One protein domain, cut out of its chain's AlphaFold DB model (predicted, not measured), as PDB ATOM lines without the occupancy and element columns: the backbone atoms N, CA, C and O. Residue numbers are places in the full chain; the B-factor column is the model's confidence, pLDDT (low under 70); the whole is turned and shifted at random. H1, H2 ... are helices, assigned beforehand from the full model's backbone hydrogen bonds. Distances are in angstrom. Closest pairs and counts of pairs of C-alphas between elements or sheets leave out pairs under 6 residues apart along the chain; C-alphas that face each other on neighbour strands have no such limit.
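This is residues 130 to 277 of the 289 residues of an uncharacterized protein of Fusarium oxysporum Fo47 (UniProt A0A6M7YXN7). An elongated helical bundle is built round H3, with the hairpin of H1 and H2 packed on one side and H5 and H7 on another. H4 turns off crosswise after H3, and residues 149 to 157, round the H1-H2 turn, stick out. The printed part has 148 residues with seven named helices, H1 to H7 in order, and no named strand: all helix, compact, radius of gyration of the C-alphas 17.1 A, spans 56 by 32 by 29 A.

Start at the longest helix, H2, residues 156 to 178, a hairpin with H1, residues 130 to 150; their closest C-alphas, Leu 133 and Leu 172, are 6.8 A apart. Look next at the hub, H3, residues 197 to 218, which touches H1 at a shallow tilt of 21 degrees, the same way, closest at C-alphas 134 and 211, 4.6 A. H5, residues 234 to 252, touches H3, closest at C-alphas 248 and 206, 5.1 A. H7, residues 265 to 275, touches H5, closest at C-alphas 272 and 245, 4.9 A. H1, H2, H3, H5 and H7 form an up and down bundle, each running against the one before. H4, residues 220 to 230, touches H5 about perpendicular, at 84 degrees, closest at C-alphas 227 and 237, 6.2 A. H6, residues 260 to 263, only just touches H3, with 3 pairs of C-alphas within 8 A, closest at C-alphas 261 and 199, 6.9 A. Every O i to N i+4 pair is within hydrogen-bond range in H1, H2, H3, H4 and H7, and 11 of 15 in H5; H6 is too short for one.

Find C-alpha 130 at (27.447, -50.311, -29.373); H1 runs 30.2 A from there. H2 spans 33.6 A, H3 32.1 A and H5 28.7 A, with a kink of 33 degrees near residue 241. H7 ends at C-alpha 275, (41.500, -38.144, -32.452).

The C-alphas farthest apart, Arg 153 and Gly 191, are 56.7 A apart. The printed part has no cut; the link H2 to H3 is long, 18 residues. Look for pLDDT under 70 at residues 151 to 154, 227 to 228 and 230 to 238.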
ATOM      1  N   ILE A 130      26.237 -51.024 -28.970       92.19
ATOM      2  CA  ILE A 130      27.447 -50.311 -29.373       92.19
ATOM      3  C   ILE A 130      27.343 -48.803 -29.129       92.19
ATOM      4  O   ILE A 130      28.318 -48.178 -28.712       92.19
ATOM      5  N   MET A 131      26.150 -48.230 -29.307       91.44
ATOM      6  CA  MET A 131      25.882 -46.827 -28.977       91.44
ATOM      7  C   MET A 131      25.982 -46.586 -27.469       91.44
ATOM      8  O   MET A 131      26.550 -45.583 -27.048       91.44
ATOM      9  N   GLU A 132      25.489 -47.517 -26.646       90.19
ATOM     10  CA  GLU A 132      25.626 -47.448 -25.188       90.19
ATOM     11  C   GLU A 132      27.094 -47.538 -24.752       90.19
ATOM     12  O   GLU A 132      27.548 -46.719 -23.951       90.19
ATOM     13  N   LEU A 133      27.860 -48.489 -25.298       93.25
ATOM     14  CA  LEU A 133      29.290 -48.629 -25.010       93.25
ATOM     15  C   LEU A 133      30.065 -47.372 -25.412       93.25
ATOM     16  O   LEU A 133      30.898 -46.887 -24.640       93.25
ATOM     17  N   PHE A 134      29.767 -46.807 -26.585       94.44
ATOM     18  CA  PHE A 134      30.336 -45.534 -27.013       94.44
ATOM     19  C   PHE A 134      29.966 -44.406 -26.048       94.44
ATOM     20  O   PHE A 134      30.852 -43.706 -25.558       94.44
ATOM     21  N   PHE A 135      28.688 -44.271 -25.696       91.94
ATOM     22  CA  PHE A 135      28.225 -43.221 -24.797       91.94
ATOM     23  C   PHE A 135      28.885 -43.303 -23.411       91.94
ATOM     24  O   PHE A 135      29.423 -42.306 -22.917       91.94
ATOM     25  N   ARG A 136      28.922 -44.497 -22.806       92.62
ATOM     26  CA  ARG A 136      29.599 -44.738 -21.522       92.62
ATOM     27  C   ARG A 136      31.085 -44.397 -21.592       92.62
ATOM     28  O   ARG A 136      31.592 -43.738 -20.686       92.62
ATOM     29  N   SER A 137      31.754 -44.765 -22.685       93.81
ATOM     30  CA  SER A 137      33.168 -44.436 -22.908       93.81
ATOM     31  C   SER A 137      33.393 -42.923 -22.946       93.81
ATOM     32  O   SER A 137      34.267 -42.414 -22.249       93.81
ATOM     33  N   ILE A 138      32.561 -42.174 -23.679       90.38
ATOM     34  CA  ILE A 138      32.644 -40.705 -23.737       90.38
ATOM     35  C   ILE A 138      32.449 -40.078 -22.354       90.38
ATOM     36  O   ILE A 138      33.233 -39.209 -21.965       90.38
ATOM     37  N   LEU A 139      31.423 -40.499 -21.609       89.88
ATOM     38  CA  LEU A 139      31.142 -39.961 -20.275       89.88
ATOM     39  C   LEU A 139      32.287 -40.219 -19.301       89.88
ATOM     40  O   LEU A 139      32.717 -39.291 -18.611       89.88
ATOM     41  N   LEU A 140      32.807 -41.446 -19.284       92.06
ATOM     42  CA  LEU A 140      33.944 -41.824 -18.456       92.06
ATOM     43  C   LEU A 140      35.163 -40.954 -18.782       92.06
ATOM     44  O   LEU A 140      35.747 -40.336 -17.892       92.06
ATOM     45  N   CYS A 141      35.496 -40.834 -20.069       91.12
ATOM     46  CA  CYS A 141      36.619 -40.031 -20.530       91.12
ATOM     47  C   CYS A 141      36.465 -38.543 -20.173       91.12
ATOM     48  O   CYS A 141      37.421 -37.908 -19.724       91.12
ATOM     49  N   LYS A 142      35.264 -37.969 -20.335       87.44
ATOM     50  CA  LYS A 142      34.979 -36.576 -19.951       87.44
ATOM     51  C   LYS A 142      35.100 -36.374 -18.443       87.44
ATOM     52  O   LYS A 142      35.744 -35.417 -18.022       87.44
ATOM     53  N   GLY A 143      34.518 -37.270 -17.647       87.06
ATOM     54  CA  GLY A 143      34.574 -37.210 -16.188       87.06
ATOM     55  C   GLY A 143      36.003 -37.312 -15.658       87.06
ATOM     56  O   GLY A 143      36.397 -36.513 -14.808       87.06
ATOM     57  N   PHE A 144      36.794 -38.238 -16.204       88.25
ATOM     58  CA  PHE A 144      38.199 -38.408 -15.843       88.25
ATOM     59  C   PHE A 144      39.022 -37.154 -16.162       88.25
ATOM     60  O   PHE A 144      39.706 -36.629 -15.285       88.25
ATOM     61  N   ARG A 145      38.904 -36.617 -17.387       86.50
ATOM     62  CA  ARG A 145      39.617 -35.390 -17.784       86.50
ATOM     63  C   ARG A 145      39.214 -34.185 -16.935       86.50
ATOM     64  O   ARG A 145      40.091 -33.476 -16.462       86.50
ATOM     65  N   ALA A 146      37.917 -33.990 -16.687       84.56
ATOM     66  CA  ALA A 146      37.432 -32.892 -15.849       84.56
ATOM     67  C   ALA A 146      38.021 -32.951 -14.429       84.56
ATOM     68  O   ALA A 146      38.484 -31.933 -13.917       84.56
ATOM     69  N   ARG A 147      38.076 -34.145 -13.821       82.69
ATOM     70  CA  ARG A 147      38.716 -34.350 -12.511       82.69
ATOM     71  C   ARG A 147      40.211 -34.050 -12.545       82.69
ATOM     72  O   ARG A 147      40.692 -33.348 -11.662       82.69
ATOM     73  N   MET A 148      40.922 -34.533 -13.562       80.44
ATOM     74  CA  MET A 148      42.363 -34.291 -13.707       80.44
ATOM     75  C   MET A 148      42.701 -32.809 -13.902       80.44
ATOM     76  O   MET A 148      43.739 -32.356 -13.436       80.44
ATOM     77  N   THR A 149      41.832 -32.036 -14.561       79.94
ATOM     78  CA  THR A 149      42.028 -30.588 -14.726       79.94
ATOM     79  C   THR A 149      41.680 -29.797 -13.462       79.94
ATOM     80  O   THR A 149      42.345 -28.810 -13.171       79.94
ATOM     81  N   GLN A 150      40.645 -30.202 -12.717       72.38
ATOM     82  CA  GLN A 150      40.166 -29.465 -11.539       72.38
ATOM     83  C   GLN A 150      40.946 -29.774 -10.255       72.38
ATOM     84  O   GLN A 150      41.033 -28.914  -9.377       72.38
ATOM     85  N   ASP A 151      41.495 -30.981 -10.113       66.94
ATOM     86  CA  ASP A 151      42.138 -31.400  -8.874       66.94
ATOM     87  C   ASP A 151      43.660 -31.202  -8.901       66.94
ATOM     88  O   ASP A 151      44.438 -32.114  -9.177       66.94
ATOM     89  N   HIS A 152      44.104 -29.991  -8.563       62.12
ATOM     90  CA  HIS A 152      45.525 -29.704  -8.342       62.12
ATOM     91  C   HIS A 152      46.071 -30.304  -7.032       62.12
ATOM     92  O   HIS A 152      47.278 -30.247  -6.790       62.12
ATOM     93  N   ARG A 153      45.216 -30.861  -6.158       61.66
ATOM     94  CA  ARG A 153      45.609 -31.424  -4.859       61.66
ATOM     95  C   ARG A 153      45.242 -32.899  -4.795       61.66
ATOM     96  O   ARG A 153      44.166 -33.251  -4.332       61.66
ATOM     97  N   GLN A 154      46.191 -33.756  -5.173       66.75
ATOM     98  CA  GLN A 154      46.076 -35.216  -5.092       66.75
ATOM     99  C   GLN A 154      45.598 -35.667  -3.701       66.75
ATOM    100  O   GLN A 154      46.372 -35.794  -2.752       66.75
ATOM    101  N   SER A 155      44.292 -35.886  -3.571       79.31
ATOM    102  CA  SER A 155      43.658 -36.367  -2.354       79.31
ATOM    103  C   SER A 155      43.487 -37.880  -2.449       79.31
ATOM    104  O   SER A 155      43.353 -38.449  -3.531       79.31
ATOM    105  N   SER A 156      43.421 -38.563  -1.304       80.94
ATOM    106  CA  SER A 156      43.114 -40.003  -1.273       80.94
ATOM    107  C   SER A 156      41.802 -40.330  -2.017       80.94
ATOM    108  O   SER A 156      41.700 -41.346  -2.704       80.94
ATOM    109  N   ARG A 157      40.816 -39.420  -1.959       82.19
ATOM    110  CA  ARG A 157      39.531 -39.559  -2.660       82.19
ATOM    111  C   ARG A 157      39.676 -39.453  -4.177       82.19
ATOM    112  O   ARG A 157      39.048 -40.239  -4.884       82.19
ATOM    113  N   SER A 158      40.484 -38.523  -4.686       82.19
ATOM    114  CA  SER A 158      40.683 -38.392  -6.133       82.19
ATOM    115  C   SER A 158      41.517 -39.522  -6.713       82.19
ATOM    116  O   SER A 158      41.176 -40.017  -7.787       82.19
ATOM    117  N   LEU A 159      42.501 -40.034  -5.969       84.44
ATOM    118  CA  LEU A 159      43.200 -41.264  -6.345       84.44
ATOM    119  C   LEU A 159      42.238 -42.460  -6.419       84.44
ATOM    120  O   LEU A 159      42.249 -43.206  -7.397       84.44
ATOM    121  N   GLN A 160      41.366 -42.636  -5.418       87.44
ATOM    122  CA  GLN A 160      40.381 -43.721  -5.431       87.44
ATOM    123  C   GLN A 160      39.408 -43.602  -6.613       87.44
ATOM    124  O   GLN A 160      39.069 -44.615  -7.223       87.44
ATOM    125  N   ALA A 161      38.962 -42.387  -6.946       86.81
ATOM    126  CA  ALA A 161      38.115 -42.144  -8.110       86.81
ATOM    127  C   ALA A 161      38.845 -42.490  -9.420       86.81
ATOM    128  O   ALA A 161      38.306 -43.245 -10.222       86.81
ATOM    129  N   ALA A 162      40.094 -42.044  -9.587       87.19
ATOM    130  CA  ALA A 162      40.900 -42.356 -10.767       87.19
ATOM    131  C   ALA A 162      41.117 -43.870 -10.947       87.19
ATOM    132  O   ALA A 162      40.990 -44.386 -12.054       87.19
ATOM    133  N   LEU A 163      41.372 -44.613  -9.863       89.50
ATOM    134  CA  LEU A 163      41.498 -46.075  -9.919       89.50
ATOM    135  C   LEU A 163      40.188 -46.765 -10.328       89.50
ATOM    136  O   LEU A 163      40.223 -47.760 -11.055       89.50
ATOM    137  N   ARG A 164      39.031 -46.246  -9.889       91.06
ATOM    138  CA  ARG A 164      37.717 -46.740 -10.336       91.06
ATOM    139  C   ARG A 164      37.508 -46.474 -11.821       91.06
ATOM    140  O   ARG A 164      37.094 -47.388 -12.525       91.06
ATOM    141  N   ASP A 165      37.855 -45.277 -12.287       90.75
ATOM    142  CA  ASP A 165      37.734 -44.914 -13.699       90.75
ATOM    143  C   ASP A 165      38.603 -45.811 -14.586       90.75
ATOM    144  O   ASP A 165      38.133 -46.319 -15.597       90.75
ATOM    145  N   ILE A 166      39.854 -46.069 -14.182       91.38
ATOM    146  CA  ILE A 166      40.769 -46.972 -14.900       91.38
ATOM    147  C   ILE A 166      40.195 -48.391 -14.960       91.38
ATOM    148  O   ILE A 166      40.293 -49.061 -15.990       91.38
ATOM    149  N   LYS A 167      39.593 -48.866 -13.863       92.25
ATOM    150  CA  LYS A 167      38.942 -50.180 -13.834       92.25
ATOM    151  C   LYS A 167      37.759 -50.231 -14.805       92.25
ATOM    152  O   LYS A 167      37.702 -51.153 -15.616       92.25
ATOM    153  N   GLU A 168      36.864 -49.246 -14.766       93.31
ATOM    154  CA  GLU A 168      35.725 -49.184 -15.691       93.31
ATOM    155  C   GLU A 168      36.194 -49.068 -17.150       93.31
ATOM    156  O   GLU A 168      35.641 -49.720 -18.034       93.31
ATOM    157  N   ALA A 169      37.263 -48.312 -17.408       94.38
ATOM    158  CA  ALA A 169      37.839 -48.169 -18.739       94.38
ATOM    159  C   ALA A 169      38.347 -49.515 -19.291       94.38
ATOM    160  O   ALA A 169      38.111 -49.818 -20.460       94.38
ATOM    161  N   ARG A 170      38.987 -50.348 -18.452       92.88
ATOM    162  CA  ARG A 170      39.401 -51.720 -18.815       92.88
ATOM    163  C   ARG A 170      38.207 -52.602 -19.161       92.88
ATOM    164  O   ARG A 170      38.248 -53.323 -20.153       92.88
ATOM    165  N   GLU A 171      37.148 -52.541 -18.358       92.81
ATOM    166  CA  GLU A 171      35.929 -53.327 -18.579       92.81
ATOM    167  C   GLU A 171      35.237 -52.921 -19.889       92.81
ATOM    168  O   GLU A 171      34.948 -53.778 -20.725       92.81
ATOM    169  N   LEU A 172      35.041 -51.617 -20.117       94.38
ATOM    170  CA  LEU A 172      34.465 -51.090 -21.359       94.38
ATOM    171  C   LEU A 172      35.297 -51.474 -22.581       94.38
ATOM    172  O   LEU A 172      34.752 -51.897 -23.600       94.38
ATOM    173  N   HIS A 173      36.618 -51.353 -22.477       93.88
ATOM    174  CA  HIS A 173      37.535 -51.702 -23.552       93.88
ATOM    175  C   HIS A 173      37.479 -53.190 -23.910       93.88
ATOM    176  O   HIS A 173      37.404 -53.530 -25.092       93.88
ATOM    177  N   GLN A 174      37.438 -54.069 -22.908       92.31
ATOM    178  CA  GLN A 174      37.277 -55.501 -23.134       92.31
ATOM    179  C   GLN A 174      35.932 -55.809 -23.804       92.31
ATOM    180  O   GLN A 174      35.907 -56.543 -24.792       92.31
ATOM    181  N   CYS A 175      34.839 -55.195 -23.332       93.31
ATOM    182  CA  CYS A 175      33.521 -55.326 -23.954       93.31
ATOM    183  C   CYS A 175      33.544 -54.909 -25.431       93.31
ATOM    184  O   CYS A 175      33.025 -55.638 -26.271       93.31
ATOM    185  N   LEU A 176      34.183 -53.780 -25.765       94.19
ATOM    186  CA  LEU A 176      34.314 -53.273 -27.140       94.19
ATOM    187  C   LEU A 176      35.165 -54.177 -28.042       94.19
ATOM    188  O   LEU A 176      34.888 -54.296 -29.238       94.19
ATOM    189  N   LYS A 177      36.203 -54.818 -27.497       91.94
ATOM    190  CA  LYS A 177      37.041 -55.767 -28.242       91.94
ATOM    191  C   LYS A 177      36.289 -57.039 -28.608       91.94
ATOM    192  O   LYS A 177      36.424 -57.509 -29.733       91.94
ATOM    193  N   SER A 178      35.523 -57.586 -27.670       90.94
ATOM    194  CA  SER A 178      34.764 -58.821 -27.879       90.94
ATOM    195  C   SER A 178      33.382 -58.593 -28.489       90.94
ATOM    196  O   SER A 178      32.656 -59.564 -28.683       90.94
ATOM    197  N   PHE A 179      32.983 -57.340 -28.744       89.94
ATOM    198  CA  PHE A 179      31.634 -57.021 -29.198       89.94
ATOM    199  C   PHE A 179      31.375 -57.577 -30.610       89.94
ATOM    200  O   PHE A 179      32.028 -57.137 -31.562       89.94
ATOM    201  N   PRO A 180      30.414 -58.504 -30.787       89.19
ATOM    202  CA  PRO A 180      30.109 -59.058 -32.095       89.19
ATOM    203  C   PRO A 180      29.162 -58.123 -32.848       89.19
ATOM    204  O   PRO A 180      27.984 -58.001 -32.510       89.19
ATOM    205  N   ILE A 181      29.652 -57.481 -33.908       88.56
ATOM    206  CA  ILE A 181      28.769 -56.754 -34.822       88.56
ATOM    207  C   ILE A 181      28.034 -57.773 -35.703       88.56
ATOM    208  O   ILE A 181      28.687 -58.635 -36.300       88.56
ATOM    209  N   PRO A 182      26.693 -57.703 -35.806       87.12
ATOM    210  CA  PRO A 182      25.934 -58.627 -36.638       87.12
ATOM    211  C   PRO A 182      26.386 -58.581 -38.102       87.12
ATOM    212  O   PRO A 182      26.476 -57.510 -38.700       87.12
ATOM    213  N   ALA A 183      26.625 -59.752 -38.695       86.50
ATOM    214  CA  ALA A 183      26.849 -59.866 -40.134       86.50
ATOM    215  C   ALA A 183      25.579 -59.477 -40.912       86.50
ATOM    216  O   ALA A 183      24.471 -59.785 -40.471       86.50
ATOM    217  N   GLU A 184      25.736 -58.872 -42.093       86.94
ATOM    218  CA  GLU A 184      24.626 -58.335 -42.906       86.94
ATOM    219  C   GLU A 184      23.506 -59.354 -43.173       86.94
ATOM    220  O   GLU A 184      22.325 -59.014 -43.146       86.94
ATOM    221  N   GLN A 185      23.875 -60.622 -43.362       86.44
ATOM    222  CA  GLN A 185      22.955 -61.737 -43.595       86.44
ATOM    223  C   GLN A 185      22.003 -62.025 -42.421       86.44
ATOM    224  O   GLN A 185      20.939 -62.605 -42.618       86.44
ATOM    225  N   HIS A 186      22.368 -61.622 -41.201       85.75
ATOM    226  CA  HIS A 186      21.555 -61.808 -39.996       85.75
ATOM    227  C   HIS A 186      20.675 -60.587 -39.687       85.75
ATOM    228  O   HIS A 186      19.990 -60.562 -38.664       85.75
ATOM    229  N   ILE A 187      20.695 -59.565 -40.547       85.56
ATOM    230  CA  ILE A 187      19.975 -58.309 -40.351       85.56
ATOM    231  C   ILE A 187      18.741 -58.294 -41.255       85.56
ATOM    232  O   ILE A 187      18.809 -58.597 -42.451       85.56
ATOM    233  N   CYS A 188      17.592 -57.923 -40.689       84.81
ATOM    234  CA  CYS A 188      16.358 -57.734 -41.452       84.81
ATOM    235  C   CYS A 188      16.540 -56.670 -42.541       84.81
ATOM    236  O   CYS A 188      17.427 -55.824 -42.453       84.81
ATOM    237  N   ASP A 189      15.736 -56.727 -43.599       85.56
ATOM    238  CA  ASP A 189      15.767 -55.651 -44.586       85.56
ATOM    239  C   ASP A 189      15.313 -54.322 -43.982       85.56
ATOM    240  O   ASP A 189      14.408 -54.294 -43.149       85.56
ATOM    241  N   THR A 190      15.985 -53.238 -44.365       86.44
ATOM    242  CA  THR A 190      15.625 -51.891 -43.921       86.44
ATOM    243  C   THR A 190      14.400 -51.383 -44.674       86.44
ATOM    244  O   THR A 190      13.693 -50.522 -44.161       86.44
ATOM    245  N   GLY A 191      14.148 -51.910 -45.882       87.94
ATOM    246  CA  GLY A 191      13.106 -51.412 -46.782       87.94
ATOM    247  C   GLY A 191      13.394 -50.006 -47.327       87.94
ATOM    248  O   GLY A 191      12.542 -49.425 -47.994       87.94
ATOM    249  N   ASP A 192      14.582 -49.462 -47.049       88.62
ATOM    250  CA  ASP A 192      15.029 -48.142 -47.473       88.62
ATOM    251  C   ASP A 192      16.279 -48.278 -48.344       88.62
ATOM    252  O   ASP A 192      17.368 -48.604 -47.865       88.62
ATOM    253  N   MET A 193      16.123 -47.969 -49.632       91.06
ATOM    254  CA  MET A 193      17.208 -48.009 -50.616       91.06
ATOM    255  C   MET A 193      18.337 -47.022 -50.299       91.06
ATOM    256  O   MET A 193      19.471 -47.239 -50.723       91.06
ATOM    257  N   LEU A 194      18.050 -45.946 -49.559       93.81
ATOM    258  CA  LEU A 194      19.061 -44.987 -49.118       93.81
ATOM    259  C   LEU A 194      19.770 -45.447 -47.840       93.81
ATOM    260  O   LEU A 194      20.857 -44.963 -47.538       93.81
ATOM    261  N   THR A 195      19.214 -46.407 -47.105       93.38
ATOM    262  CA  THR A 195      19.811 -46.930 -45.872       93.38
ATOM    263  C   THR A 195      19.928 -48.452 -45.940       93.38
ATOM    264  O   THR A 195      19.278 -49.151 -45.164       93.38
ATOM    265  N   PRO A 196      20.742 -49.015 -46.852       93.31
ATOM    266  CA  PRO A 196      21.012 -50.445 -46.867       93.31
ATOM    267  C   PRO A 196      21.679 -50.900 -45.564       93.31
ATOM    268  O   PRO A 196      22.415 -50.157 -44.907       93.31
ATOM    269  N   LYS A 197      21.466 -52.173 -45.214       92.00
ATOM    270  CA  LYS A 197      21.971 -52.808 -43.980       92.00
ATOM    271  C   LYS A 197      23.479 -52.623 -43.800       92.00
ATOM    272  O   LYS A 197      23.939 -52.377 -42.687       92.00
ATOM    273  N   GLN A 198      24.226 -52.684 -44.903       94.19
ATOM    274  CA  GLN A 198      25.669 -52.475 -44.936       94.19
ATOM    275  C   GLN A 198      26.085 -51.134 -44.320       94.19
ATOM    276  O   GLN A 198      27.024 -51.099 -43.527       94.19
ATOM    277  N   HIS A 199      25.365 -50.042 -44.611       95.50
ATOM    278  CA  HIS A 199      25.678 -48.734 -44.029       95.50
ATOM    279  C   HIS A 199      25.528 -48.765 -42.503       95.50
ATOM    280  O   HIS A 199      26.332 -48.179 -41.787       95.50
ATOM    281  N   LEU A 200      24.531 -49.480 -41.978       94.25
ATOM    282  CA  LEU A 200      24.307 -49.575 -40.534       94.25
ATOM    283  C   LEU A 200      25.363 -50.438 -39.831       94.25
ATOM    284  O   LEU A 200      25.793 -50.085 -38.733       94.25
ATOM    285  N   VAL A 201      25.814 -51.526 -40.463       94.62
ATOM    286  CA  VAL A 201      26.936 -52.352 -39.976       94.62
ATOM    287  C   VAL A 201      28.229 -51.541 -39.944       94.62
ATOM    288  O   VAL A 201      28.943 -51.543 -38.943       94.62
ATOM    289  N   GLN A 202      28.500 -50.789 -41.013       96.31
ATOM    290  CA  GLN A 202      29.641 -49.880 -41.099       96.31
ATOM    291  C   GLN A 202      29.604 -48.825 -39.988       96.31
ATOM    292  O   GLN A 202      30.601 -48.626 -39.295       96.31
ATOM    293  N   ILE A 203      28.452 -48.196 -39.751       96.12
ATOM    294  CA  ILE A 203      28.298 -47.227 -38.661       96.12
ATOM    295  C   ILE A 203      28.514 -47.869 -37.289       96.12
ATOM    296  O   ILE A 203      29.198 -47.276 -36.457       96.12
ATOM    297  N   ALA A 204      27.987 -49.072 -37.048       95.25
ATOM    298  CA  ALA A 204      28.220 -49.784 -35.793       95.25
ATOM    299  C   ALA A 204      29.723 -50.008 -35.547       95.25
ATOM    300  O   ALA A 204      30.213 -49.741 -34.449       95.25
ATOM    301  N   GLU A 205      30.472 -50.408 -36.576       96.50
ATOM    302  CA  GLU A 205      31.926 -50.576 -36.472       96.50
ATOM    303  C   GLU A 205      32.631 -49.244 -36.218       96.50
ATOM    304  O   GLU A 205      33.492 -49.157 -35.343       96.50
ATOM    305  N   ALA A 206      32.228 -48.176 -36.905       97.38
ATOM    306  CA  ALA A 206      32.793 -46.852 -36.671       97.38
ATOM    307  C   ALA A 206      32.575 -46.375 -35.224       97.38
ATOM    308  O   ALA A 206      33.506 -45.840 -34.623       97.38
ATOM    309  N   TYR A 207      31.402 -46.615 -34.627       97.25
ATOM    310  CA  TYR A 207      31.145 -46.297 -33.215       97.25
ATOM    311  C   TYR A 207      31.979 -47.145 -32.251       97.25
ATOM    312  O   TYR A 207      32.471 -46.619 -31.249       97.25
ATOM    313  N   ARG A 208      32.208 -48.426 -32.567       97.12
ATOM    314  CA  ARG A 208      33.107 -49.297 -31.794       97.12
ATOM    315  C   ARG A 208      34.534 -48.766 -31.786       97.12
ATOM    316  O   ARG A 208      35.127 -48.608 -30.719       97.12
ATOM    317  N   LEU A 209      35.060 -48.432 -32.963       96.38
ATOM    318  CA  LEU A 209      36.400 -47.863 -33.120       96.38
ATOM    319  C   LEU A 209      36.516 -46.496 -32.437       96.38
ATOM    320  O   LEU A 209      37.504 -46.236 -31.751       96.38
ATOM    321  N   ALA A 210      35.489 -45.654 -32.564       96.19
ATOM    322  CA  ALA A 210      35.413 -44.352 -31.914       96.19
ATOM    323  C   ALA A 210      35.487 -44.483 -30.384       96.19
ATOM    324  O   ALA A 210      36.276 -43.789 -29.744       96.19
ATOM    325  N   ALA A 211      34.727 -45.411 -29.798       95.69
ATOM    326  CA  ALA A 211      34.741 -45.667 -28.359       95.69
ATOM    327  C   ALA A 211      36.132 -46.113 -27.881       95.69
ATOM    328  O   ALA A 211      36.672 -45.554 -26.925       95.69
ATOM    329  N   MET A 212      36.743 -47.069 -28.591       94.31
ATOM    330  CA  MET A 212      38.094 -47.549 -28.286       94.31
ATOM    331  C   MET A 212      39.132 -46.428 -28.371       94.31
ATOM    332  O   MET A 212      39.998 -46.328 -27.504       94.31
ATOM    333  N   ALA A 213      39.039 -45.564 -29.382       92.94
ATOM    334  CA  ALA A 213      39.975 -44.464 -29.561       92.94
ATOM    335  C   ALA A 213      39.895 -43.437 -28.419       92.94
ATOM    336  O   ALA A 213      40.936 -43.047 -27.892       92.94
ATOM    337  N   HIS A 214      38.688 -43.071 -27.962       92.56
ATOM    338  CA  HIS A 214      38.522 -42.195 -26.791       92.56
ATOM    339  C   HIS A 214      39.123 -42.803 -25.517       92.56
ATOM    340  O   HIS A 214      39.790 -42.093 -24.754       92.56
ATOM    341  N   LEU A 215      38.931 -44.110 -25.300       93.94
ATOM    342  CA  LEU A 215      39.510 -44.823 -24.157       93.94
ATOM    343  C   LEU A 215      41.040 -44.828 -24.218       93.94
ATOM    344  O   LEU A 215      41.677 -44.438 -23.243       93.94
ATOM    345  N   TYR A 216      41.639 -45.190 -25.356       91.00
ATOM    346  CA  TYR A 216      43.099 -45.189 -25.513       91.00
ATOM    347  C   TYR A 216      43.717 -43.793 -25.402       91.00
ATOM    348  O   TYR A 216      44.815 -43.662 -24.864       91.00
ATOM    349  N   GLN A 217      43.034 -42.759 -25.899       88.44
ATOM    350  CA  GLN A 217      43.504 -41.376 -25.801       88.44
ATOM    351  C   GLN A 217      43.468 -40.865 -24.354       88.44
ATOM    352  O   GLN A 217      44.312 -40.064 -23.963       88.44
ATOM    353  N   THR A 218      42.497 -41.314 -23.553       90.75
ATOM    354  CA  THR A 218      42.315 -40.828 -22.175       90.75
ATOM    355  C   THR A 218      43.098 -41.643 -21.146       90.75
ATOM    356  O   THR A 218      43.603 -41.082 -20.179       90.75
ATOM    357  N   PHE A 219      43.206 -42.956 -21.350       90.69
ATOM    358  CA  PHE A 219      43.838 -43.893 -20.427       90.69
ATOM    359  C   PHE A 219      45.052 -44.541 -21.100       90.69
ATOM    360  O   PHE A 219      44.959 -45.618 -21.696       90.69
ATOM    361  N   SER A 220      46.211 -43.891 -20.989       81.50
ATOM    362  CA  SER A 220      47.477 -44.356 -21.577       81.50
ATOM    363  C   SER A 220      47.869 -45.769 -21.129       81.50
ATOM    364  O   SER A 220      48.404 -46.535 -21.926       81.50
ATOM    365  N   ASP A 221      47.532 -46.160 -19.898       80.38
ATOM    366  CA  ASP A 221      47.784 -47.509 -19.380       80.38
ATOM    367  C   ASP A 221      47.098 -48.601 -20.207       80.38
ATOM    368  O   ASP A 221      47.700 -49.646 -20.444       80.38
ATOM    369  N   LEU A 222      45.869 -48.368 -20.691       82.12
ATOM    370  CA  LEU A 222      45.163 -49.326 -21.556       82.12
ATOM    371  C   LEU A 222      45.914 -49.549 -22.864       82.12
ATOM    372  O   LEU A 222      46.043 -50.672 -23.349       82.12
ATOM    373  N   ARG A 223      46.412 -48.451 -23.432       75.88
ATOM    374  CA  ARG A 223      47.176 -48.448 -24.676       75.88
ATOM    375  C   ARG A 223      48.479 -49.226 -24.498       75.88
ATOM    376  O   ARG A 223      48.773 -50.107 -25.298       75.88
ATOM    377  N   ASN A 224      49.195 -48.967 -23.406       74.75
ATOM    378  CA  ASN A 224      50.475 -49.603 -23.095       74.75
ATOM    379  C   ASN A 224      50.320 -51.096 -22.757       74.75
ATOM    380  O   ASN A 224      51.111 -51.915 -23.219       74.75
ATOM    381  N   GLN A 225      49.288 -51.473 -21.995       73.94
ATOM    382  CA  GLN A 225      48.998 -52.875 -21.674       73.94
ATOM    383  C   GLN A 225      48.721 -53.700 -22.931       73.94
ATOM    384  O   GLN A 225      49.250 -54.802 -23.074       73.94
ATOM    385  N   ASP A 226      47.949 -53.155 -23.867       70.50
ATOM    386  CA  ASP A 226      47.694 -53.819 -25.141       70.50
ATOM    387  C   ASP A 226      48.933 -53.935 -26.028       70.50
ATOM    388  O   ASP A 226      49.060 -54.903 -26.779       70.50
ATOM    389  N   THR A 227      49.814 -52.935 -25.998       68.25
ATOM    390  CA  THR A 227      51.100 -52.965 -26.703       68.25
ATOM    391  C   THR A 227      51.958 -54.113 -26.178       68.25
ATOM    392  O   THR A 227      52.412 -54.933 -26.971       68.25
ATOM    393  N   LEU A 228      52.065 -54.254 -24.851       67.12
ATOM    394  CA  LEU A 228      52.805 -55.346 -24.208       67.12
ATOM    395  C   LEU A 228      52.198 -56.727 -24.493       67.12
ATOM    396  O   LEU A 228      52.929 -57.664 -24.791       67.12
ATOM    397  N   GLN A 229      50.869 -56.862 -24.430       72.50
ATOM    398  CA  GLN A 229      50.192 -58.145 -24.670       72.50
ATOM    399  C   GLN A 229      50.310 -58.631 -26.117       72.50
ATOM    400  O   GLN A 229      50.341 -59.835 -26.350       72.50
ATOM    401  N   ASN A 230      50.355 -57.712 -27.082       69.94
ATOM    402  CA  ASN A 230      50.387 -58.052 -28.505       69.94
ATOM    403  C   ASN A 230      51.774 -57.855 -29.150       69.94
ATOM    404  O   ASN A 230      51.896 -58.015 -30.360       69.94
ATOM    405  N   GLY A 231      52.803 -57.510 -28.366       64.38
ATOM    406  CA  GLY A 231      54.185 -57.376 -28.836       64.38
ATOM    407  C   GLY A 231      54.449 -56.187 -29.769       64.38
ATOM    408  O   GLY A 231      55.341 -56.275 -30.606       64.38
ATOM    409  N   TYR A 232      53.679 -55.101 -29.659       65.00
ATOM    410  CA  TYR A 232      53.897 -53.888 -30.462       65.00
ATOM    411  C   TYR A 232      55.017 -53.013 -29.877       65.00
ATOM    412  O   TYR A 232      55.276 -53.052 -28.673       65.00
ATOM    413  N   ASP A 233      55.649 -52.188 -30.712       64.38
ATOM    414  CA  ASP A 233      56.642 -51.206 -30.265       64.38
ATOM    415  C   ASP A 233      55.945 -50.057 -29.488       64.38
ATOM    416  O   ASP A 233      54.839 -49.645 -29.860       64.38
ATOM    417  N   PRO A 234      56.523 -49.514 -28.396       61.12
ATOM    418  CA  PRO A 234      56.029 -48.306 -27.729       61.12
ATOM    419  C   PRO A 234      55.716 -47.135 -28.673       61.12
ATOM    420  O   PRO A 234      54.763 -46.397 -28.419       61.12
ATOM    421  N   VAL A 235      56.470 -46.992 -29.767       62.28
ATOM    422  CA  VAL A 235      56.231 -45.969 -30.798       62.28
ATOM    423  C   VAL A 235      54.911 -46.230 -31.546       62.28
ATOM    424  O   VAL A 235      54.126 -45.307 -31.761       62.28
ATOM    425  N   ASP A 236      54.577 -47.493 -31.831       65.44
ATOM    426  CA  ASP A 236      53.309 -47.888 -32.471       65.44
ATOM    427  C   ASP A 236      52.087 -47.634 -31.575       65.44
ATOM    428  O   ASP A 236      50.957 -47.480 -32.056       65.44
ATOM    429  N   ALA A 237      52.287 -47.582 -30.254       64.38
ATOM    430  CA  ALA A 237      51.217 -47.322 -29.299       64.38
ATOM    431  C   ALA A 237      50.607 -45.928 -29.512       64.38
ATOM    432  O   ALA A 237      49.387 -45.778 -29.443       64.38
ATOM    433  N   GLU A 238      51.429 -44.920 -29.809       65.69
ATOM    434  CA  GLU A 238      50.989 -43.545 -30.058       65.69
ATOM    435  C   GLU A 238      50.211 -43.426 -31.379       65.69
ATOM    436  O   GLU A 238      49.117 -42.853 -31.409       65.69
ATOM    437  N   TYR A 239      50.684 -44.095 -32.434       77.75
ATOM    438  CA  TYR A 239      50.012 -44.142 -33.737       77.75
ATOM    439  C   TYR A 239      48.713 -44.955 -33.743       77.75
ATOM    440  O   TYR A 239      47.894 -44.793 -34.647       77.75
ATOM    441  N   ARG A 240      48.460 -45.791 -32.730       80.19
ATOM    442  CA  ARG A 240      47.235 -46.602 -32.648       80.19
ATOM    443  C   ARG A 240      45.962 -45.762 -32.614       80.19
ATOM    444  O   ARG A 240      44.967 -46.124 -33.236       80.19
ATOM    445  N   VAL A 241      45.975 -44.653 -31.877       87.31
ATOM    446  CA  VAL A 241      44.818 -43.749 -31.787       87.31
ATOM    447  C   VAL A 241      44.559 -43.109 -33.154       87.31
ATOM    448  O   VAL A 241      43.420 -43.104 -33.620       87.31
ATOM    449  N   LEU A 242      45.624 -42.698 -33.849       88.62
ATOM    450  CA  LEU A 242      45.552 -42.174 -35.212       88.62
ATOM    451  C   LEU A 242      45.036 -43.219 -36.217       88.62
ATOM    452  O   LEU A 242      44.154 -42.906 -37.014       88.62
ATOM    453  N   ASP A 243      45.521 -44.462 -36.157       89.06
ATOM    454  CA  ASP A 243      45.060 -45.563 -37.018       89.06
ATOM    455  C   ASP A 243      43.559 -45.844 -36.832       89.06
ATOM    456  O   ASP A 243      42.832 -46.011 -37.815       89.06
ATOM    457  N   LEU A 244      43.055 -45.810 -35.593       92.12
ATOM    458  CA  LEU A 244      41.614 -45.899 -35.334       92.12
ATOM    459  C   LEU A 244      40.851 -44.724 -35.964       92.12
ATOM    460  O   LEU A 244      39.815 -44.946 -36.589       92.12
ATOM    461  N   GLY A 245      41.375 -43.499 -35.863       93.00
ATOM    462  CA  GLY A 245      40.811 -42.318 -36.529       93.00
ATOM    463  C   GLY A 245      40.727 -42.478 -38.051       93.00
ATOM    464  O   GLY A 245      39.668 -42.260 -38.644       93.00
ATOM    465  N   LEU A 246      41.808 -42.945 -38.682       94.12
ATOM    466  CA  LEU A 246      41.854 -43.214 -40.123       94.12
ATOM    467  C   LEU A 246      40.886 -44.330 -40.533       94.12
ATOM    468  O   LEU A 246      40.235 -44.231 -41.574       94.12
ATOM    469  N   LYS A 247      40.747 -45.384 -39.721       95.62
ATOM    470  CA  LYS A 247      39.757 -46.446 -39.955       95.62
ATOM    471  C   LYS A 247      38.328 -45.907 -39.904       95.62
ATOM    472  O   LYS A 247      37.540 -46.264 -40.777       95.62
ATOM    473  N   ILE A 248      38.005 -45.027 -38.951       96.94
ATOM    474  CA  ILE A 248      36.689 -44.370 -38.878       96.94
ATOM    475  C   ILE A 248      36.419 -43.583 -40.166       96.94
ATOM    476  O   ILE A 248      35.362 -43.761 -40.768       96.94
ATOM    477  N   ILE A 249      37.376 -42.777 -40.638       96.44
ATOM    478  CA  ILE A 249      37.219 -42.012 -41.887       96.44
ATOM    479  C   ILE A 249      37.002 -42.933 -43.083       96.44
ATOM    480  O   ILE A 249      36.037 -42.753 -43.815       96.44
ATOM    481  N   ARG A 250      37.835 -43.968 -43.242       97.38
ATOM    482  CA  ARG A 250      37.706 -44.939 -44.342       97.38
ATOM    483  C   ARG A 250      36.368 -45.671 -44.334       97.38
ATOM    484  O   ARG A 250      35.920 -46.136 -45.378       97.38
ATOM    485  N   ILE A 251      35.754 -45.846 -43.165       97.50
ATOM    486  CA  ILE A 251      34.396 -46.385 -43.067       97.50
ATOM    487  C   ILE A 251      33.383 -45.345 -43.551       97.50
ATOM    488  O   ILE A 251      32.532 -45.675 -44.370       97.50
ATOM    489  N   LEU A 252      33.486 -44.101 -43.079       96.56
ATOM    490  CA  LEU A 252      32.578 -43.019 -43.468       96.56
ATOM    491  C   LEU A 252      32.645 -42.711 -44.973       96.56
ATOM    492  O   LEU A 252      31.604 -42.502 -45.583       96.56
ATOM    493  N   GLU A 253      33.829 -42.768 -45.586       96.62
ATOM    494  CA  GLU A 253      34.042 -42.575 -47.031       96.62
ATOM    495  C   GLU A 253      33.320 -43.615 -47.898       96.62
ATOM    496  O   GLU A 253      32.963 -43.330 -49.040       96.62
ATOM    497  N   LYS A 254      33.083 -44.820 -47.367       96.62
ATOM    498  CA  LYS A 254      32.344 -45.876 -48.076       96.62
ATOM    499  C   LYS A 254      30.837 -45.645 -48.071       96.62
ATOM    500  O   LYS A 254      30.140 -46.284 -48.855       96.62
ATOM    501  N   ILE A 255      30.333 -44.778 -47.194       96.50
ATOM    502  CA  ILE A 255      28.905 -44.509 -47.068       96.50
ATOM    503  C   ILE A 255      28.556 -43.280 -47.919       96.50
ATOM    504  O   ILE A 255      29.061 -42.189 -47.651       96.50
ATOM    505  N   PRO A 256      27.653 -43.398 -48.911       95.69
ATOM    506  CA  PRO A 256      27.204 -42.259 -49.701       95.69
ATOM    507  C   PRO A 256      26.606 -41.146 -48.832       95.69
ATOM    508  O   PRO A 256      25.858 -41.411 -47.893       95.69
ATOM    509  N   LEU A 257      26.831 -39.885 -49.215       91.25
ATOM    510  CA  LEU A 257      26.270 -38.710 -48.522       91.25
ATOM    511  C   LEU A 257      24.730 -38.695 -48.493       91.25
ATOM    512  O   LEU A 257      24.123 -38.099 -47.604       91.25
ATOM    513  N   ALA A 258      24.096 -39.353 -49.467       94.12
ATOM    514  CA  ALA A 258      22.647 -39.518 -49.531       94.12
ATOM    515  C   ALA A 258      22.107 -40.559 -48.532       94.12
ATOM    516  O   ALA A 258      20.891 -40.670 -48.386       94.12
ATOM    517  N   SER A 259      22.983 -41.308 -47.851       95.62
ATOM    518  CA  SER A 259      22.579 -42.352 -46.914       95.62
ATOM    519  C   SER A 259      21.757 -41.797 -45.755       95.62
ATOM    520  O   SER A 259      22.117 -40.774 -45.163       95.62
ATOM    521  N   GLY A 260      20.705 -42.510 -45.344       92.75
ATOM    522  CA  GLY A 260      19.916 -42.132 -44.166       92.75
ATOM    523  C   GLY A 260      20.719 -42.171 -42.862       92.75
ATOM    524  O   GLY A 260      20.404 -41.438 -41.926       92.75
ATOM    525  N   THR A 261      21.842 -42.901 -42.823       94.38
ATOM    526  CA  THR A 261      22.777 -42.896 -41.681       94.38
ATOM    527  C   THR A 261      23.448 -41.545 -41.427       94.38
ATOM    528  O   THR A 261      24.078 -41.363 -40.385       94.38
ATOM    529  N   ARG A 262      23.331 -40.577 -42.344       92.69
ATOM    530  CA  ARG A 262      23.889 -39.223 -42.194       92.69
ATOM    531  C   ARG A 262      23.481 -38.521 -40.898       92.69
ATOM    532  O   ARG A 262      24.194 -37.634 -40.451       92.69
ATOM    533  N   CYS A 263      22.351 -38.889 -40.291       88.56
ATOM    534  CA  CYS A 263      21.902 -38.292 -39.033       88.56
ATOM    535  C   CYS A 263      22.759 -38.717 -37.829       88.56
ATOM    536  O   CYS A 263      22.873 -37.962 -36.870       88.56
ATOM    537  N   ILE A 264      23.407 -39.885 -37.892       92.31
ATOM    538  CA  ILE A 264      24.240 -40.432 -36.809       92.31
ATOM    539  C   ILE A 264      25.748 -40.342 -37.103       92.31
ATOM    540  O   ILE A 264      26.567 -40.488 -36.208       92.31
ATOM    541  N   GLN A 265      26.148 -39.991 -38.323       94.12
ATOM    542  CA  GLN A 265      27.555 -39.758 -38.683       94.12
ATOM    543  C   GLN A 265      28.253 -38.557 -38.000       94.12
ATOM    544  O   GLN A 265      29.453 -38.669 -37.747       94.12
ATOM    545  N   PRO A 266      27.594 -37.428 -37.652       92.12
ATOM    546  CA  PRO A 266      28.295 -36.239 -37.160       92.12
ATOM    547  C   PRO A 266      29.147 -36.468 -35.905       92.12
ATOM    548  O   PRO A 266      30.228 -35.894 -35.788       92.12
ATOM    549  N   LEU A 267      28.711 -37.341 -34.990       91.25
ATOM    550  CA  LEU A 267      29.492 -37.692 -33.795       91.25
ATOM    551  C   LEU A 267      30.769 -38.473 -34.135       91.25
ATOM    552  O   LEU A 267      31.786 -38.316 -33.454       91.25
ATOM    553  N   LEU A 268      30.736 -39.282 -35.196       94.94
ATOM    554  CA  LEU A 268      31.904 -39.999 -35.704       94.94
ATOM    555  C   LEU A 268      32.877 -39.038 -36.386       94.94
ATOM    556  O   LEU A 268      34.071 -39.103 -36.109       94.94
ATOM    557  N   CYS A 269      32.373 -38.098 -37.192       93.62
ATOM    558  CA  CYS A 269      33.192 -37.043 -37.794       93.62
ATOM    559  C   CYS A 269      33.880 -36.188 -36.721       93.62
ATOM    560  O   CYS A 269      35.085 -35.955 -36.789       93.62
ATOM    561  N   LEU A 270      33.128 -35.771 -35.694       91.25
ATOM    562  CA  LEU A 270      33.667 -35.036 -34.551       91.25
ATOM    563  C   LEU A 270      34.743 -35.852 -33.827       91.25
ATOM    564  O   LEU A 270      35.813 -35.333 -33.523       91.25
ATOM    565  N   THR A 271      34.477 -37.135 -33.580       91.19
ATOM    566  CA  THR A 271      35.432 -38.036 -32.925       91.19
ATOM    567  C   THR A 271      36.710 -38.190 -33.741       91.19
ATOM    568  O   THR A 271      37.793 -38.024 -33.186       91.19
ATOM    569  N   ALA A 272      36.610 -38.432 -35.049       91.50
ATOM    570  CA  ALA A 272      37.769 -38.513 -35.930       91.50
ATOM    571  C   ALA A 272      38.590 -37.211 -35.886       91.50
ATOM    572  O   ALA A 272      39.807 -37.266 -35.738       91.50
ATOM    573  N   GLY A 273      37.934 -36.045 -35.911       90.00
ATOM    574  CA  GLY A 273      38.605 -34.749 -35.763       90.00
ATOM    575  C   GLY A 273      39.322 -34.568 -34.418       90.00
ATOM    576  O   GLY A 273      40.436 -34.053 -34.388       90.00
ATOM    577  N   ILE A 274      38.723 -35.023 -33.311       86.94
ATOM    578  CA  ILE A 274      39.340 -34.987 -31.970       86.94
ATOM    579  C   ILE A 274      40.571 -35.902 -31.899       86.94
ATOM    580  O   ILE A 274      41.592 -35.520 -31.331       86.94
ATOM    581  N   ILE A 275      40.464 -37.102 -32.468       85.44
ATOM    582  CA  ILE A 275      41.500 -38.144 -32.452       85.44
ATOM    583  C   ILE A 275      42.706 -37.754 -33.305       85.44
ATOM    584  O   ILE A 275      43.844 -37.963 -32.900       85.44
ATOM    585  N   MET A 276      42.459 -37.203 -34.493       82.88
ATOM    586  CA  MET A 276      43.500 -36.848 -35.459       82.88
ATOM    587  C   MET A 276      44.180 -35.514 -35.166       82.88
ATOM    588  O   MET A 276      44.948 -35.033 -35.999       82.88
ATOM    589  N   LYS A 277      43.877 -34.870 -34.035       72.19
ATOM    590  CA  LYS A 277      44.527 -33.619 -33.672       72.19
ATOM    591  C   LYS A 277      46.025 -33.890 -33.511       72.19
ATOM    592  O   LYS A 277      46.453 -34.428 -32.497       72.19
TER     593      LYS A 277